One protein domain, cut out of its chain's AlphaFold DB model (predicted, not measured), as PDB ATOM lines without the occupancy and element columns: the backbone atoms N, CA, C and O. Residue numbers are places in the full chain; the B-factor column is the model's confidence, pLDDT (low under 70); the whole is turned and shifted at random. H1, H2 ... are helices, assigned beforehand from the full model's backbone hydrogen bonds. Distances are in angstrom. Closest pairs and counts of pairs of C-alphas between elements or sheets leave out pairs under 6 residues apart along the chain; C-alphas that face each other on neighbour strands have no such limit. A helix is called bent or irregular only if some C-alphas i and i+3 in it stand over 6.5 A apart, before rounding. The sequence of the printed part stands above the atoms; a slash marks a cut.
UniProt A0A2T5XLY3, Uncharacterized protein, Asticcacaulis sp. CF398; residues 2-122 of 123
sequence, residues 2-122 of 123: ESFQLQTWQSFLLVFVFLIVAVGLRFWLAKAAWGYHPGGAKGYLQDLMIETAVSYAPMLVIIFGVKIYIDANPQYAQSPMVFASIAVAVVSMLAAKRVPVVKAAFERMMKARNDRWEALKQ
ATOM      1  N   GLU A   2     -33.435  55.491  24.025       61.84
ATOM      2  CA  GLU A   2     -34.215  54.834  25.098       61.84
ATOM      3  C   GLU A   2     -34.422  53.324  24.893       61.84
ATOM      4  O   GLU A   2     -34.215  52.544  25.821       61.84
ATOM      5  N   SER A   3     -34.745  52.881  23.672       63.84
ATOM      6  CA  SER A   3     -34.937  51.453  23.355       63.84
ATOM      7  C   SER A   3     -33.687  50.597  23.614       63.84
ATOM      8  O   SER A   3     -33.790  49.466  24.085       63.84
ATOM      9  N   PHE A   4     -32.504  51.164  23.367       62.56
ATOM     10  CA  PHE A   4     -31.195  50.550  23.608       62.56
ATOM     11  C   PHE A   4     -30.942  50.296  25.101       62.56
ATOM     12  O   PHE A   4     -30.516  49.207  25.498       62.56
ATOM     13  N   GLN A   5     -31.235  51.284  25.953       68.38
ATOM     14  CA  GLN A   5     -31.027  51.129  27.390       68.38
ATOM     15  C   GLN A   5     -32.007  50.102  27.962       68.38
ATOM     16  O   GLN A   5     -31.597  49.235  28.730       68.38
ATOM     17  N   LEU A   6     -33.267  50.129  27.518       74.19
ATOM     18  CA  LEU A   6     -34.302  49.184  27.945       74.19
ATOM     19  C   LEU A   6     -33.910  47.720  27.703       74.19
ATOM     20  O   LEU A   6     -34.025  46.908  28.620       74.19
ATOM     21  N   GLN A   7     -33.394  47.373  26.521       79.06
ATOM     22  CA  GLN A   7     -33.031  45.984  26.207       79.06
ATOM     23  C   GLN A   7     -31.834  45.485  27.036       79.06
ATOM     24  O   GLN A   7     -31.797  44.329  27.476       79.06
ATOM     25  N   THR A   8     -30.858  46.360  27.281       80.38
ATOM     26  CA  THR A   8     -29.690  46.037  28.110       80.38
ATOM     27  C   THR A   8     -30.125  45.799  29.556       80.38
ATOM     28  O   THR A   8     -29.817  44.754  30.130       80.38
ATOM     29  N   TRP A   9     -30.939  46.702  30.116       83.44
ATOM     30  CA  TRP A   9     -31.521  46.572  31.457       83.44
ATOM     31  C   TRP A   9     -32.381  45.320  31.620       83.44
ATOM     32  O   TRP A   9     -32.244  44.620  32.620       83.44
ATOM     33  N   GLN A  10     -33.204  44.975  30.631       87.94
ATOM     34  CA  GLN A  10     -33.970  43.725  30.643       87.94
ATOM     35  C   GLN A  10     -33.057  42.497  30.721       87.94
ATOM     36  O   GLN A  10     -33.313  41.589  31.511       87.94
ATOM     37  N   SER A  11     -31.962  42.488  29.957       86.00
ATOM     38  CA  SER A  11     -30.985  41.393  29.980       86.00
ATOM     39  C   SER A  11     -30.306  41.273  31.350       86.00
ATOM     40  O   SER A  11     -30.205  40.172  31.893       86.00
ATOM     41  N   PHE A  12     -29.901  42.400  31.945       87.69
ATOM     42  CA  PHE A  12     -29.349  42.444  33.303       87.69
ATOM     43  C   PHE A  12     -30.326  41.887  34.343       87.69
ATOM     44  O   PHE A  12     -29.951  41.040  35.154       87.69
ATOM     45  N   LEU A  13     -31.580  42.342  34.303       91.38
ATOM     46  CA  LEU A  13     -32.619  41.919  35.239       91.38
ATOM     47  C   LEU A  13     -32.918  40.427  35.108       91.38
ATOM     48  O   LEU A  13     -33.022  39.744  36.122       91.38
ATOM     49  N   LEU A  14     -32.989  39.902  33.883       92.44
ATOM     50  CA  LEU A  14     -33.178  38.470  33.650       92.44
ATOM     51  C   LEU A  14     -32.051  37.654  34.285       92.44
ATOM     52  O   LEU A  14     -32.323  36.737  35.058       92.44
ATOM     53  N   VAL A  15     -30.790  38.008  34.023       91.06
ATOM     54  CA  VAL A  15     -29.637  37.315  34.620       91.06
ATOM     55  C   VAL A  15     -29.677  37.399  36.147       91.06
ATOM     56  O   VAL A  15     -29.441  36.401  36.824       91.06
ATOM     57  N   PHE A  16     -30.025  38.561  36.702       91.75
ATOM     58  CA  PHE A  16     -30.131  38.751  38.145       91.75
ATOM     59  C   PHE A  16     -31.231  37.883  38.774       91.75
ATOM     60  O   PHE A  16     -30.984  37.213  39.776       91.75
ATOM     61  N   VAL A  17     -32.413  37.820  38.154       94.94
ATOM     62  CA  VAL A  17     -33.511  36.941  38.580       94.94
ATOM     63  C   VAL A  17     -33.072  35.478  38.541       94.94
ATOM     64  O   VAL A  17     -33.260  34.762  39.525       94.94
ATOM     65  N   PHE A  18     -32.423  35.037  37.461       93.62
ATOM     66  CA  PHE A  18     -31.900  33.673  37.363       93.62
ATOM     67  C   PHE A  18     -30.877  33.357  38.458       93.62
ATOM     68  O   PHE A  18     -30.927  32.273  39.038       93.62
ATOM     69  N   LEU A  19     -29.981  34.292  38.786       92.38
ATOM     70  CA  LEU A  19     -29.009  34.112  39.866       92.38
ATOM     71  C   LEU A  19     -29.686  34.005  41.233       92.38
ATOM     72  O   LEU A  19     -29.337  33.112  42.003       92.38
ATOM     73  N   ILE A  20     -30.675  34.854  41.524       94.56
ATOM     74  CA  ILE A  20     -31.446  34.775  42.772       94.56
ATOM     75  C   ILE A  20     -32.148  33.423  42.879       94.56
ATOM     76  O   ILE A  20     -32.052  32.766  43.915       94.56
ATOM     77  N   VAL A  21     -32.822  32.981  41.814       95.94
ATOM     78  CA  VAL A  21     -33.515  31.688  41.790       95.94
ATOM     79  C   VAL A  21     -32.523  30.540  41.978       95.94
ATOM     80  O   VAL A  21     -32.774  29.645  42.780       95.94
ATOM     81  N   ALA A  22     -31.370  30.577  41.306       93.56
ATOM     82  CA  ALA A  22     -30.337  29.555  41.437       93.56
ATOM     83  C   ALA A  22     -29.759  29.491  42.860       93.56
ATOM     84  O   ALA A  22     -29.625  28.402  43.421       93.56
ATOM     85  N   VAL A  23     -29.455  30.640  43.473       95.31
ATOM     86  CA  VAL A  23     -28.995  30.717  44.868       95.31
ATOM     87  C   VAL A  23     -30.078  30.214  45.817       95.31
ATOM     88  O   VAL A  23     -29.793  29.379  46.674       95.31
ATOM     89  N   GLY A  24     -31.323  30.658  45.636       95.31
ATOM     90  CA  GLY A  24     -32.463  30.229  46.440       95.31
ATOM     91  C   GLY A  24     -32.682  28.719  46.372       95.31
ATOM     92  O   GLY A  24     -32.824  28.071  47.406       95.31
ATOM     93  N   LEU A  25     -32.613  28.135  45.173       95.94
ATOM     94  CA  LEU A  25     -32.738  26.694  44.967       95.94
ATOM     95  C   LEU A  25     -31.584  25.930  45.626       95.94
ATOM     96  O   LEU A  25     -31.821  24.958  46.341       95.94
ATOM     97  N   ARG A  26     -30.334  26.380  45.442       94.19
ATOM     98  CA  ARG A  26     -29.156  25.773  46.088       94.19
ATOM     99  C   ARG A  26     -29.252  25.831  47.610       94.19
ATOM    100  O   ARG A  26     -28.905  24.859  48.277       94.19
ATOM    101  N   PHE A  27     -29.739  26.943  48.154       95.25
ATOM    102  CA  PHE A  27     -29.950  27.106  49.585       95.25
ATOM    103  C   PHE A  27     -31.051  26.172  50.099       95.25
ATOM    104  O   PHE A  27     -30.841  25.454  51.074       95.25
ATOM    105  N   TRP A  28     -32.192  26.125  49.407       94.69
ATOM    106  CA  TRP A  28     -33.334  25.285  49.766       94.69
ATOM    107  C   TRP A  28     -33.004  23.788  49.716       94.69
ATOM    108  O   TRP A  28     -33.282  23.066  50.672       94.69
ATOM    109  N   LEU A  29     -32.323  23.323  48.662       92.62
ATOM    110  CA  LEU A  29     -31.865  21.931  48.547       92.62
ATOM    111  C   LEU A  29     -30.859  21.551  49.644       92.62
ATOM    112  O   LEU A  29     -30.750  20.382  50.019       92.62
ATOM    113  N   ALA A  30     -30.140  22.531  50.193       90.94
ATOM    114  CA  ALA A  30     -29.201  22.331  51.287       90.94
ATOM    115  C   ALA A  30     -29.845  22.354  52.682       90.94
ATOM    116  O   ALA A  30     -29.127  22.160  53.663       90.94
ATOM    117  N   LYS A  31     -31.171  22.531  52.801       92.06
ATOM    118  CA  LYS A  31     -31.876  22.661  54.091       92.06
ATOM    119  C   LYS A  31     -31.518  21.580  55.106       92.06
ATOM    120  O   LYS A  31     -31.277  21.874  56.272       92.06
ATOM    121  N   ALA A  32     -31.424  20.335  54.654       88.75
ATOM    122  CA  ALA A  32     -31.096  19.202  55.513       88.75
ATOM    123  C   ALA A  32     -29.625  19.172  55.985       88.75
ATOM    124  O   ALA A  32     -29.305  18.451  56.924       88.75
ATOM    125  N   ALA A  33     -28.729  19.927  55.344       89.31
ATOM    126  CA  ALA A  33     -27.322  20.048  55.726       89.31
ATOM    127  C   ALA A  33     -27.050  21.267  56.629       89.31
ATOM    128  O   ALA A  33     -25.957  21.388  57.173       89.31
ATOM    129  N   TRP A  34     -28.023  22.169  56.825       91.38
ATOM    130  CA  TRP A  34     -27.812  23.401  57.596       91.38
ATOM    131  C   TRP A  34     -27.389  23.149  59.044       91.38
ATOM    132  O   TRP A  34     -26.537  23.873  59.546       91.38
ATOM    133  N   GLY A  35     -27.946  22.126  59.701       91.06
ATOM    134  CA  GLY A  35     -27.599  21.775  61.086       91.06
ATOM    135  C   GLY A  35     -26.162  21.275  61.267       91.06
ATOM    136  O   GLY A  35     -25.643  21.311  62.374       91.06
ATOM    137  N   TYR A  36     -25.511  20.860  60.180       90.94
ATOM    138  CA  TYR A  36     -24.132  20.365  60.167       90.94
ATOM    139  C   TYR A  36     -23.121  21.460  59.795       90.94
ATOM    140  O   TYR A  36     -21.914  21.232  59.777       90.94
ATOM    141  N   HIS A  37     -23.599  22.665  59.472       94.44
ATOM    142  CA  HIS A  37     -22.741  23.793  59.145       94.44
ATOM    143  C   HIS A  37     -22.330  24.552  60.420       94.44
ATOM    144  O   HIS A  37     -23.206  24.843  61.235       94.44
ATOM    145  N   PRO A  38     -21.058  24.978  60.588       90.50
ATOM    146  CA  PRO A  38     -20.601  25.661  61.809       90.50
ATOM    147  C   PRO A  38     -21.402  26.921  62.172       90.50
ATOM    148  O   PRO A  38     -21.594  27.229  63.341       90.50
ATOM    149  N   GLY A  39     -21.887  27.648  61.162       90.81
ATOM    150  CA  GLY A  39     -22.743  28.829  61.335       90.81
ATOM    151  C   GLY A  39     -24.243  28.565  61.156       90.81
ATOM    152  O   GLY A  39     -24.999  29.507  60.905       90.81
ATOM    153  N   GLY A  40     -24.674  27.301  61.176       93.06
ATOM    154  CA  GLY A  40     -26.049  26.903  60.886       93.06
ATOM    155  C   GLY A  40     -26.522  27.344  59.495       93.06
ATOM    156  O   GLY A  40     -25.727  27.551  58.572       93.06
ATOM    157  N   ALA A  41     -27.831  27.567  59.356       93.50
ATOM    158  CA  ALA A  41     -28.447  28.020  58.106       93.50
ATOM    159  C   ALA A  41     -27.895  29.372  57.617       93.50
ATOM    160  O   ALA A  41     -27.628  29.540  56.427       93.50
ATOM    161  N   LYS A  42     -27.679  30.330  58.529       94.44
ATOM    162  CA  LYS A  42     -27.166  31.666  58.186       94.44
ATOM    163  C   LYS A  42     -25.728  31.602  57.666       94.44
ATOM    164  O   LYS A  42     -25.426  32.230  56.656       94.44
ATOM    165  N   GLY A  43     -24.866  30.821  58.317       93.25
ATOM    166  CA  GLY A  43     -23.493  30.607  57.856       93.25
ATOM    167  C   GLY A  43     -23.443  29.907  56.501       93.25
ATOM    168  O   GLY A  43     -22.673  30.311  55.640       93.25
ATOM    169  N   TYR A  44     -24.318  28.920  56.278       95.06
ATOM    170  CA  TYR A  44     -24.415  28.246  54.983       95.06
ATOM    171  C   TYR A  44     -24.832  29.225  53.877       95.06
ATOM    172  O   TYR A  44     -24.255  29.221  52.791       95.06
ATOM    173  N   LEU A  45     -25.812  30.096  54.149       95.56
ATOM    174  CA  LEU A  45     -26.223  31.134  53.202       95.56
ATOM    175  C   LEU A  45     -25.079  32.106  52.904       95.56
ATOM    176  O   LEU A  45     -24.860  32.445  51.747       95.56
ATOM    177  N   GLN A  46     -24.341  32.542  53.926       95.69
ATOM    178  CA  GLN A  46     -23.203  33.442  53.751       95.69
ATOM    179  C   GLN A  46     -22.122  32.816  52.864       95.69
ATOM    180  O   GLN A  46     -21.656  33.462  51.929       95.69
ATOM    181  N   ASP A  47     -21.769  31.556  53.104       95.56
ATOM    182  CA  ASP A  47     -20.769  30.844  52.306       95.56
ATOM    183  C   ASP A  47     -21.238  30.608  50.866       95.56
ATOM    184  O   ASP A  47     -20.463  30.783  49.923       95.56
ATOM    185  N   LEU A  48     -22.526  30.311  50.677       95.62
ATOM    186  CA  LEU A  48     -23.145  30.208  49.358       95.62
ATOM    187  C   LEU A  48     -23.119  31.547  48.605       95.62
ATOM    188  O   LEU A  48     -22.842  31.572  47.403       95.62
ATOM    189  N   MET A  49     -23.391  32.653  49.299       95.50
ATOM    190  CA  MET A  49     -23.337  33.999  48.728       95.50
ATOM    191  C   MET A  49     -21.907  34.397  48.370       95.50
ATOM    192  O   MET A  49     -21.701  34.935  47.288       95.50
ATOM    193  N   ILE A  50     -20.919  34.102  49.221       94.88
ATOM    194  CA  ILE A  50     -19.499  34.354  48.929       94.88
ATOM    195  C   ILE A  50     -19.067  33.552  47.702       94.88
ATOM    196  O   ILE A  50     -18.506  34.120  46.766       94.88
ATOM    197  N   GLU A  51     -19.354  32.248  47.675       94.56
ATOM    198  CA  GLU A  51     -18.988  31.391  46.549       94.56
ATOM    199  C   GLU A  51     -19.643  31.864  45.254       94.56
ATOM    200  O   GLU A  51     -18.961  31.988  44.237       94.56
ATOM    201  N   THR A  52     -20.933  32.200  45.290       93.44
ATOM    202  CA  THR A  52     -21.659  32.645  44.098       93.44
ATOM    203  C   THR A  52     -21.204  34.036  43.652       93.44
ATOM    204  O   THR A  52     -20.836  34.215  42.495       93.44
ATOM    205  N   ALA A  53     -21.176  35.027  44.543       93.12
ATOM    206  CA  ALA A  53     -20.845  36.400  44.175       93.12
ATOM    207  C   ALA A  53     -19.420  36.505  43.625       93.12
ATOM    208  O   ALA A  53     -19.221  37.061  42.549       93.12
ATOM    209  N   VAL A  54     -18.436  35.918  44.312       93.88
ATOM    210  CA  VAL A  54     -17.031  36.021  43.895       93.88
ATOM    211  C   VAL A  54     -16.770  35.222  42.618       93.88
ATOM    212  O   VAL A  54     -16.033  35.694  41.755       93.88
ATOM    213  N   SER A  55     -17.392  34.049  42.451       92.75
ATOM    214  CA  SER A  55     -17.198  33.247  41.236       92.75
ATOM    215  C   SER A  55     -17.833  33.900  40.009       92.75
ATOM    216  O   SER A  55     -17.222  33.930  38.943       92.75
ATOM    217  N   TYR A  56     -19.057  34.417  40.140       93.00
ATOM    218  CA  TYR A  56     -19.821  34.926  39.001       93.00
ATOM    219  C   TYR A  56     -19.499  36.386  38.667       93.00
ATOM    220  O   TYR A  56     -19.610  36.756  37.502       93.00
ATOM    221  N   ALA A  57     -19.053  37.205  39.627       93.56
ATOM    222  CA  ALA A  57     -18.708  38.610  39.397       93.56
ATOM    223  C   ALA A  57     -17.814  38.853  38.162       93.56
ATOM    224  O   ALA A  57     -18.228  39.629  37.300       93.56
ATOM    225  N   PRO A  58     -16.645  38.199  37.992       93.94
ATOM    226  CA  PRO A  58     -15.789  38.455  36.831       93.94
ATOM    227  C   PRO A  58     -16.454  38.064  35.507       93.94
ATOM    228  O   PRO A  58     -16.340  38.786  34.520       93.94
ATOM    229  N   MET A  59     -17.196  36.955  35.488       94.19
ATOM    230  CA  MET A  59     -17.934  36.528  34.300       94.19
ATOM    231  C   MET A  59     -19.002  37.554  33.916       94.19
ATOM    232  O   MET A  59     -19.101  37.923  32.749       94.19
ATOM    233  N   LEU A  60     -19.772  38.038  34.894       93.69
ATOM    234  CA  LEU A  60     -20.805  39.049  34.677       93.69
ATOM    235  C   LEU A  60     -20.197  40.356  34.164       93.69
ATOM    236  O   LEU A  60     -20.692  40.902  33.185       93.69
ATOM    237  N   VAL A  61     -19.093  40.818  34.757       94.81
ATOM    238  CA  VAL A  61     -18.383  42.023  34.300       94.81
ATOM    239  C   VAL A  61     -17.979  41.902  32.829       94.81
ATOM    240  O   VAL A  61     -18.217  42.829  32.056       94.81
ATOM    241  N   ILE A  62     -17.427  40.757  32.415       94.69
ATOM    242  CA  ILE A  62     -17.004  40.539  31.025       94.69
ATOM    243  C   ILE A  62     -18.211  40.466  30.085       94.69
ATOM    244  O   ILE A  62     -18.257  41.200  29.101       94.69
ATOM    245  N   ILE A  63     -19.203  39.621  30.387       92.06
ATOM    246  CA  ILE A  63     -20.386  39.433  29.531       92.06
ATOM    247  C   ILE A  63     -21.134  40.753  29.346       92.06
ATOM    248  O   ILE A  63     -21.522  41.103  28.232       92.06
ATOM    249  N   PHE A  64     -21.316  41.511  30.424       92.25
ATOM    250  CA  PHE A  64     -22.033  42.774  30.364       92.25
ATOM    251  C   PHE A  64     -21.220  43.888  29.711       92.25
ATOM    252  O   PHE A  64     -21.783  44.656  28.936       92.25
ATOM    253  N   GLY A  65     -19.905  43.941  29.937       92.50
ATOM    254  CA  GLY A  65     -19.024  44.852  29.205       92.50
ATOM    255  C   GLY A  65     -19.081  44.604  27.694       92.50
ATOM    256  O   GLY A  65     -19.219  45.543  26.913       92.50
ATOM    257  N   VAL A  66     -19.073  43.333  27.285       92.44
ATOM    258  CA  VAL A  66     -19.214  42.924  25.880       92.44
ATOM    259  C   VAL A  66     -20.596  43.277  25.337       92.44
ATOM    260  O   VAL A  66     -20.684  43.791  24.226       92.44
ATOM    261  N   LYS A  67     -21.670  43.062  26.107       89.88
ATOM    262  CA  LYS A  67     -23.028  43.445  25.697       89.88
ATOM    263  C   LYS A  67     -23.125  44.944  25.420       89.88
ATOM    264  O   LYS A  67     -23.551  45.318  24.336       89.88
ATOM    265  N   ILE A  68     -22.653  45.779  26.350       91.00
ATOM    266  CA  ILE A  68     -22.628  47.241  26.190       91.00
ATOM    267  C   ILE A  68     -21.823  47.632  24.940       91.00
ATOM    268  O   ILE A  68     -22.261  48.481  24.162       91.00
ATOM    269  N   TYR A  69     -20.671  46.991  24.716       90.62
ATOM    270  CA  TYR A  69     -19.837  47.240  23.540       90.62
ATOM    271  C   TYR A  69     -20.529  46.863  22.222       90.62
ATOM    272  O   TYR A  69     -20.494  47.655  21.280       90.62
ATOM    273  N   ILE A  70     -21.151  45.679  22.148       91.25
ATOM    274  CA  ILE A  70     -21.878  45.203  20.960       91.25
ATOM    275  C   ILE A  70     -23.079  46.091  20.684       91.25
ATOM    276  O   ILE A  70     -23.338  46.412  19.531       91.25
ATOM    277  N   ASP A  71     -23.797  46.513  21.719       87.44
ATOM    278  CA  ASP A  71     -24.949  47.375  21.509       87.44
ATOM    279  C   ASP A  71     -24.505  48.714  20.899       87.44
ATOM    280  O   ASP A  71     -25.187  49.252  20.028       87.44
ATOM    281  N   ALA A  72     -23.363  49.258  21.339       88.94
ATOM    282  CA  ALA A  72     -22.782  50.473  20.767       88.94
ATOM    283  C   ALA A  72     -22.163  50.247  19.373       88.94
ATOM    284  O   ALA A  72     -22.047  51.191  18.596       88.94
ATOM    285  N   ASN A  73     -21.777  49.007  19.052       89.25
ATOM    286  CA  ASN A  73     -21.133  48.619  17.798       89.25
ATOM    287  C   ASN A  73     -21.764  47.338  17.211       89.25
ATOM    288  O   ASN A  73     -21.124  46.275  17.205       89.25
ATOM    289  N   PRO A  74     -23.007  47.412  16.691       88.06
ATOM    290  CA  PRO A  74     -23.779  46.233  16.289       88.06
ATOM    291  C   PRO A  74     -23.110  45.389  15.198       88.06
ATOM    292  O   PRO A  74     -23.346  44.184  15.110       88.06
ATOM    293  N   GLN A  75     -22.229  45.993  14.394       90.88
ATOM    294  CA  GLN A  75     -21.461  45.322  13.344       90.88
ATOM    295  C   GLN A  75     -20.583  44.173  13.863       90.88
ATOM    296  O   GLN A  75     -20.214  43.286  13.097       90.88
ATOM    297  N   TYR A  76     -20.258  44.157  15.159       88.44
ATOM    298  CA  TYR A  76     -19.437  43.112  15.769       88.44
ATOM    299  C   TYR A  76     -20.245  42.012  16.462       88.44
ATOM    300  O   TYR A  76     -19.638  41.118  17.047       88.44
ATOM    301  N   ALA A  77     -21.582  42.018  16.390       83.69
ATOM    302  CA  ALA A  77     -22.428  41.067  17.122       83.69
ATOM    303  C   ALA A  77     -22.117  39.587  16.822       83.69
ATOM    304  O   ALA A  77     -22.234  38.743  17.706       83.69
ATOM    305  N   GLN A  78     -21.692  39.274  15.595       86.31
ATOM    306  CA  GLN A  78     -21.316  37.918  15.167       86.31
ATOM    307  C   GLN A  78     -19.795  37.718  15.074       86.31
ATOM    308  O   GLN A  78     -19.323  36.722  14.528       86.31
ATOM    309  N   SER A  79     -19.009  38.669  15.583       88.69
ATOM    310  CA  SER A  79     -17.553  38.585  15.532       88.69
ATOM    311  C   SER A  79     -17.046  37.400  16.364       88.69
ATOM    312  O   SER A  79     -17.523  37.196  17.486       88.69
ATOM    313  N   PRO A  80     -16.011  36.673  15.900       90.38
ATOM    314  CA  PRO A  80     -15.304  35.671  16.702       90.38
ATOM    315  C   PRO A  80     -14.872  36.180  18.087       90.38
ATOM    316  O   PRO A  80     -14.813  35.410  19.045       90.38
ATOM    317  N   MET A  81     -14.633  37.489  18.220       87.44
ATOM    318  CA  MET A  81     -14.272  38.130  19.488       87.44
ATOM    319  C   MET A  81     -15.361  38.010  20.560       87.44
ATOM    320  O   MET A  81     -15.045  37.908  21.744       87.44
ATOM    321  N   VAL A  82     -16.637  37.964  20.165       88.94
ATOM    322  CA  VAL A  82     -17.752  37.763  21.099       88.94
ATOM    323  C   VAL A  82     -17.659  36.368  21.713       88.94
ATOM    324  O   VAL A  82     -17.702  36.225  22.933       88.94
ATOM    325  N   PHE A  83     -17.400  35.343  20.903       89.12
ATOM    326  CA  PHE A  83     -17.212  33.975  21.393       89.12
ATOM    327  C   PHE A  83     -15.952  33.832  22.254       89.12
ATOM    328  O   PHE A  83     -15.992  33.197  23.309       89.12
ATOM    329  N   ALA A  84     -14.852  34.476  21.857       93.62
ATOM    330  CA  ALA A  84     -13.626  34.499  22.649       93.62
ATOM    331  C   ALA A  84     -13.859  35.125  24.034       93.62
ATOM    332  O   ALA A  84     -13.391  34.593  25.041       93.62
ATOM    333  N   SER A  85     -14.639  36.206  24.114       93.50
ATOM    334  CA  SER A  85     -14.950  36.845  25.394       93.50
ATOM    335  C   SER A  85     -15.784  35.957  26.323       93.50
ATOM    336  O   SER A  85     -15.543  35.958  27.528       93.50
ATOM    337  N   ILE A  86     -16.684  35.121  25.784       91.56
ATOM    338  CA  ILE A  86     -17.403  34.102  26.565       91.56
ATOM    339  C   ILE A  86     -16.415  33.090  27.156       91.56
ATOM    340  O   ILE A  86     -16.482  32.795  28.350       91.56
ATOM    341  N   ALA A  87     -15.467  32.588  26.359       94.81
ATOM    342  CA  ALA A  87     -14.450  31.658  26.849       94.81
ATOM    343  C   ALA A  87     -13.610  32.285  27.976       94.81
ATOM    344  O   ALA A  87     -13.420  31.671  29.027       94.81
ATOM    345  N   VAL A  88     -13.181  33.539  27.803       96.50
ATOM    346  CA  VAL A  88     -12.448  34.296  28.832       96.50
ATOM    347  C   VAL A  88     -13.298  34.492  30.090       96.50
ATOM    348  O   VAL A  88     -12.790  34.320  31.200       96.50
ATOM    349  N   ALA A  89     -14.592  34.786  29.953       95.12
ATOM    350  CA  ALA A  89     -15.510  34.951  31.077       95.12
ATOM    351  C   ALA A  89     -15.642  33.661  31.903       95.12
ATOM    352  O   ALA A  89     -15.540  33.694  33.132       95.12
ATOM    353  N   VAL A  90     -15.792  32.513  31.235       94.75
ATOM    354  CA  VAL A  90     -15.871  31.199  31.891       94.75
ATOM    355  C   VAL A  90     -14.555  30.851  32.584       94.75
ATOM    356  O   VAL A  90     -14.566  30.463  33.752       94.75
ATOM    357  N   VAL A  91     -13.412  31.027  31.912       96.69
ATOM    358  CA  VAL A  91     -12.091  30.769  32.513       96.69
ATOM    359  C   VAL A  91     -11.867  31.661  33.736       96.69
ATOM    360  O   VAL A  91     -11.386  31.178  34.760       96.69
ATOM    361  N   SER A  92     -12.282  32.926  33.672       95.12
ATOM    362  CA  SER A  92     -12.183  33.870  34.789       95.12
ATOM    363  C   SER A  92     -13.041  33.442  35.980       95.12
ATOM    364  O   SER A  92     -12.567  33.473  37.114       95.12
ATOM    365  N   MET A  93     -14.267  32.959  35.746       94.81
ATOM    366  CA  MET A  93     -15.101  32.362  36.799       94.81
ATOM    367  C   MET A  93     -14.429  31.138  37.429       94.81
ATOM    368  O   MET A  93     -14.396  30.999  38.651       94.81
ATOM    369  N   LEU A  94     -13.884  30.232  36.613       94.06
ATOM    370  CA  LEU A  94     -13.197  29.039  37.113       94.06
ATOM    371  C   LEU A  94     -11.940  29.397  37.914       94.06
ATOM    372  O   LEU A  94     -11.641  28.748  38.915       94.06
ATOM    373  N   ALA A  95     -11.219  30.439  37.505       94.44
ATOM    374  CA  ALA A  95     -10.090  30.970  38.253       94.44
ATOM    375  C   ALA A  95     -10.538  31.600  39.580       94.44
ATOM    376  O   ALA A  95      -9.926  31.328  40.611       94.44
ATOM    377  N   ALA A  96     -11.639  32.355  39.593       92.81
ATOM    378  CA  ALA A  96     -12.194  32.959  40.805       92.81
ATOM    379  C   ALA A  96     -12.599  31.913  41.856       92.81
ATOM    380  O   ALA A  96     -12.408  32.126  43.053       92.81
ATOM    381  N   LYS A  97     -13.036  30.724  41.427       91.12
ATOM    382  CA  LYS A  97     -13.288  29.584  42.327       91.12
ATOM    383  C   LYS A  97     -12.045  29.079  43.061       91.12
ATOM    384  O   LYS A  97     -12.172  28.397  44.074       91.12
ATOM    385  N   ARG A  98     -10.841  29.403  42.576       92.62
ATOM    386  CA  ARG A  98      -9.573  29.048  43.233       92.62
ATOM    387  C   ARG A  98      -9.141  30.059  44.293       92.62
ATOM    388  O   ARG A  98      -8.180  29.788  45.009       92.62
ATOM    389  N   VAL A  99      -9.824  31.200  44.410       94.44
ATOM    390  CA  VAL A  99      -9.522  32.202  45.438       94.44
ATOM    391  C   VAL A  99      -9.694  31.565  46.824       94.44
ATOM    392  O   VAL A  99     -10.727  30.931  47.064       94.44
ATOM    393  N   PRO A 100      -8.736  31.739  47.759       94.12
ATOM    394  CA  PRO A 100      -8.767  31.067  49.060       94.12
ATOM    395  C   PRO A 100     -10.077  31.258  49.829       94.12
ATOM    396  O   PRO A 100     -10.586  30.311  50.420       94.12
ATOM    397  N   VAL A 101     -10.665  32.458  49.767       93.56
ATOM    398  CA  VAL A 101     -11.930  32.761  50.454       93.56
ATOM    399  C   VAL A 101     -13.099  31.931  49.911       93.56
ATOM    400  O   VAL A 101     -13.920  31.441  50.683       93.56
ATOM    401  N   VAL A 102     -13.142  31.720  48.590       93.88
ATOM    402  CA  VAL A 102     -14.181  30.933  47.911       93.88
ATOM    403  C   VAL A 102     -13.980  29.455  48.182       93.88
ATOM    404  O   VAL A 102     -14.929  28.756  48.530       93.88
ATOM    405  N   LYS A 103     -12.733  28.989  48.081       94.56
ATOM    406  CA  LYS A 103     -12.374  27.602  48.365       94.56
ATOM    407  C   LYS A 103     -12.741  27.221  49.801       94.56
ATOM    408  O   LYS A 103     -13.405  26.211  50.004       94.56
ATOM    409  N   ALA A 104     -12.408  28.068  50.774       94.56
ATOM    410  CA  ALA A 104     -12.747  27.837  52.174       94.56
ATOM    411  C   ALA A 104     -14.269  27.823  52.420       94.56
ATOM    412  O   ALA A 104     -14.762  26.980  53.167       94.56
ATOM    413  N   ALA A 105     -15.026  28.728  51.786       94.19
ATOM    414  CA  ALA A 105     -16.491  28.725  51.857       94.19
ATOM    415  C   ALA A 105     -17.087  27.436  51.267       94.19
ATOM    416  O   ALA A 105     -17.953  26.800  51.867       94.19
ATOM    417  N   PHE A 106     -16.573  27.004  50.115       93.81
ATOM    418  CA  PHE A 106     -16.984  25.762  49.474       93.81
ATOM    419  C   PHE A 106     -16.689  24.532  50.341       93.81
ATOM    420  O   PHE A 106     -17.557  23.675  50.508       93.81
ATOM    421  N   GLU A 107     -15.499  24.454  50.935       95.06
ATOM    422  CA  GLU A 107     -15.096  23.350  51.810       95.06
ATOM    423  C   GLU A 107     -15.995  23.237  53.047       95.06
ATOM    424  O   GLU A 107     -16.421  22.132  53.383       95.06
ATOM    425  N   ARG A 108     -16.368  24.359  53.680       94.94
ATOM    426  CA  ARG A 108     -17.310  24.358  54.815       94.94
ATOM    427  C   ARG A 108     -18.690  23.832  54.427       94.94
ATOM    428  O   ARG A 108     -19.247  22.988  55.134       94.94
ATOM    429  N   MET A 109     -19.218  24.263  53.281       95.19
ATOM    430  CA  MET A 109     -20.491  23.755  52.762       95.19
ATOM    431  C   MET A 109     -20.421  22.260  52.429       95.19
ATOM    432  O   MET A 109     -21.345  21.510  52.746       95.19
ATOM    433  N   MET A 110     -19.332  21.804  51.803       94.94
ATOM    434  CA  MET A 110     -19.146  20.394  51.452       94.94
ATOM    435  C   MET A 110     -18.985  19.510  52.682       94.94
ATOM    436  O   MET A 110     -19.597  18.445  52.732       94.94
ATOM    437  N   LYS A 111     -18.245  19.971  53.694       95.12
ATOM    438  CA  LYS A 111     -18.134  19.282  54.979       95.12
ATOM    439  C   LYS A 111     -19.514  19.071  55.603       95.12
ATOM    440  O   LYS A 111     -19.868  17.939  55.885       95.12
ATOM    441  N   ALA A 112     -20.344  20.114  55.694       92.88
ATOM    442  CA  ALA A 112     -21.700  19.992  56.240       92.88
ATOM    443  C   ALA A 112     -22.573  18.970  55.479       92.88
ATOM    444  O   ALA A 112     -23.377  18.248  56.069       92.88
ATOM    445  N   ARG A 113     -22.416  18.880  54.152       91.81
ATOM    446  CA  ARG A 113     -23.124  17.884  53.332       91.81
ATOM    447  C   ARG A 113     -22.610  16.463  53.568       91.81
ATOM    448  O   ARG A 113     -23.425  15.542  53.585       91.81
ATOM    449  N   ASN A 114     -21.302  16.297  53.736       93.88
ATOM    450  CA  ASN A 114     -20.678  15.006  54.011       93.88
ATOM    451  C   ASN A 114     -21.024  14.514  55.419       93.88
ATOM    452  O   ASN A 114     -21.482  13.386  55.550       93.88
ATOM    453  N   ASP A 115     -20.932  15.379  56.432       92.62
ATOM    454  CA  ASP A 115     -21.294  15.064  57.819       92.62
ATOM    455  C   ASP A 115     -22.759  14.586  57.900       92.62
ATOM    456  O   ASP A 115     -23.068  13.578  58.535       92.62
ATOM    457  N   ARG A 116     -23.672  15.239  57.164       90.00
ATOM    458  CA  ARG A 116     -25.061  14.774  57.021       90.00
ATOM    459  C   ARG A 116     -25.141  13.381  56.393       90.00
ATOM    460  O   ARG A 116     -25.923  12.546  56.837       90.00
ATOM    461  N   TRP A 117     -24.418  13.153  55.300       90.62
ATOM    462  CA  TRP A 117     -24.427  11.868  54.599       90.62
ATOM    463  C   TRP A 117     -23.902  10.733  55.484       90.62
ATOM    464  O   TRP A 117     -24.451   9.636  55.455       90.62
ATOM    465  N   GLU A 118     -22.884  11.002  56.296       91.62
ATOM    466  CA  GLU A 118     -22.362  10.061  57.286       91.62
ATOM    467  C   GLU A 118     -23.365   9.792  58.410       91.62
ATOM    468  O   GLU A 118     -23.574   8.633  58.757       91.62
ATOM    469  N   ALA A 119     -24.062  10.819  58.907       89.44
ATOM    470  CA  ALA A 119     -25.121  10.649  59.904       89.44
ATOM    471  C   ALA A 119     -26.284   9.779  59.392       89.44
ATOM    472  O   ALA A 119     -26.852   9.007  60.151       89.44
ATOM    473  N   LEU A 120     -26.613   9.850  58.097       88.06
ATOM    474  CA  LEU A 120     -27.641   8.997  57.481       88.06
ATOM    475  C   LEU A 120     -27.202   7.535  57.292       88.06
ATOM    476  O   LEU A 120     -28.044   6.686  57.011       88.06
ATOM    477  N   LYS A 121     -25.900   7.241  57.384       86.00
ATOM    478  CA  LYS A 121     -25.360   5.879  57.262       86.00
ATOM    479  C   LYS A 121     -25.304   5.129  58.588       86.00
ATOM    480  O   LYS A 121     -25.112   3.916  58.563       86.00
ATOM    481  N   GLN A 122     -25.395   5.831  59.713       70.50
ATOM    482  CA  GLN A 122     -25.379   5.220  61.037       70.50
ATOM    483  C   GLN A 122     -26.832   4.857  61.398       70.50
ATOM    484  O   GLN A 122     -27.648   5.774  61.494       70.50
TER     485      GLN A 122
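Overview. This is residues 2 to 122 of the 123 residues of an uncharacterized protein of Asticcacaulis sp. CF398 (UniProt A0A2T5XLY3). This is a long rod of helices in which the bent helix H3 runs between H1 on one side and H4 followed by H5 on the other, with short H2 at the turn from H1 to H3. H1, the arms H3a and H3b, and H4 form a bundle, helices packed lengthwise. The printed part has 121 residues with five named helices, H1 to H5 in chain order, and no named strand: all helix. It is loose, with a radius of gyration of the C-alphas of 18.3 A and spans of 62 by 27 by 21 A.

Arrangement. H3, residues 40 to 72, is the hub; assigned as one helix by its hydrogen bonds, it is bent, with C-alphas 55 and 58 7.0 A apart, into H3a, residues 40 to 55, and H3b, residues 58 to 72. H1, residues 2 to 29, touches H3a with residues 23 to 27 alone, closest C-alphas Phe 27 and Leu 45, 6.6 A, and H3b with residues 4 to 12 alone, closest C-alphas Phe 4 and Asp 71, 7.3 A. H4, residues 80 to 96, makes a hairpin with H3b at a shallow tilt of 21 degrees, closest C-alphas Met 59 and Ala 89, 4.3 A. H5, residues 100 to 119, touches H3a at a steep tilt of 42 degrees, opposite ways, closest C-alphas Asp 47 and Ala 105, 4.8 A. H2, residues 31 to 36, irregular with C-alphas 32 and 35 7.1 A apart, touches H5, closest C-alphas Tyr 36 and Ala 112, 4.6 A. H1 and H4 are apart. Every O i to N i+4 pair is within hydrogen-bond range in H1, H3a, H3b, H4 and H5; H2 has 0 of 2, but 2 of 3 O i to N i+3 pairs.

Along the chain. H1 spans 40.5 A from C-alpha 2 at (-34.215, 54.834, 25.098), and H5 28.3 A to C-alpha 119 at (-25.121, 10.649, 59.904).

Size, cuts and confidence. The farthest C-alphas, Gln 75 and Gln 122, are 62.4 A apart. The printed part has no cut, and no link is long. Residues 2 to 5 are under pLDDT 70.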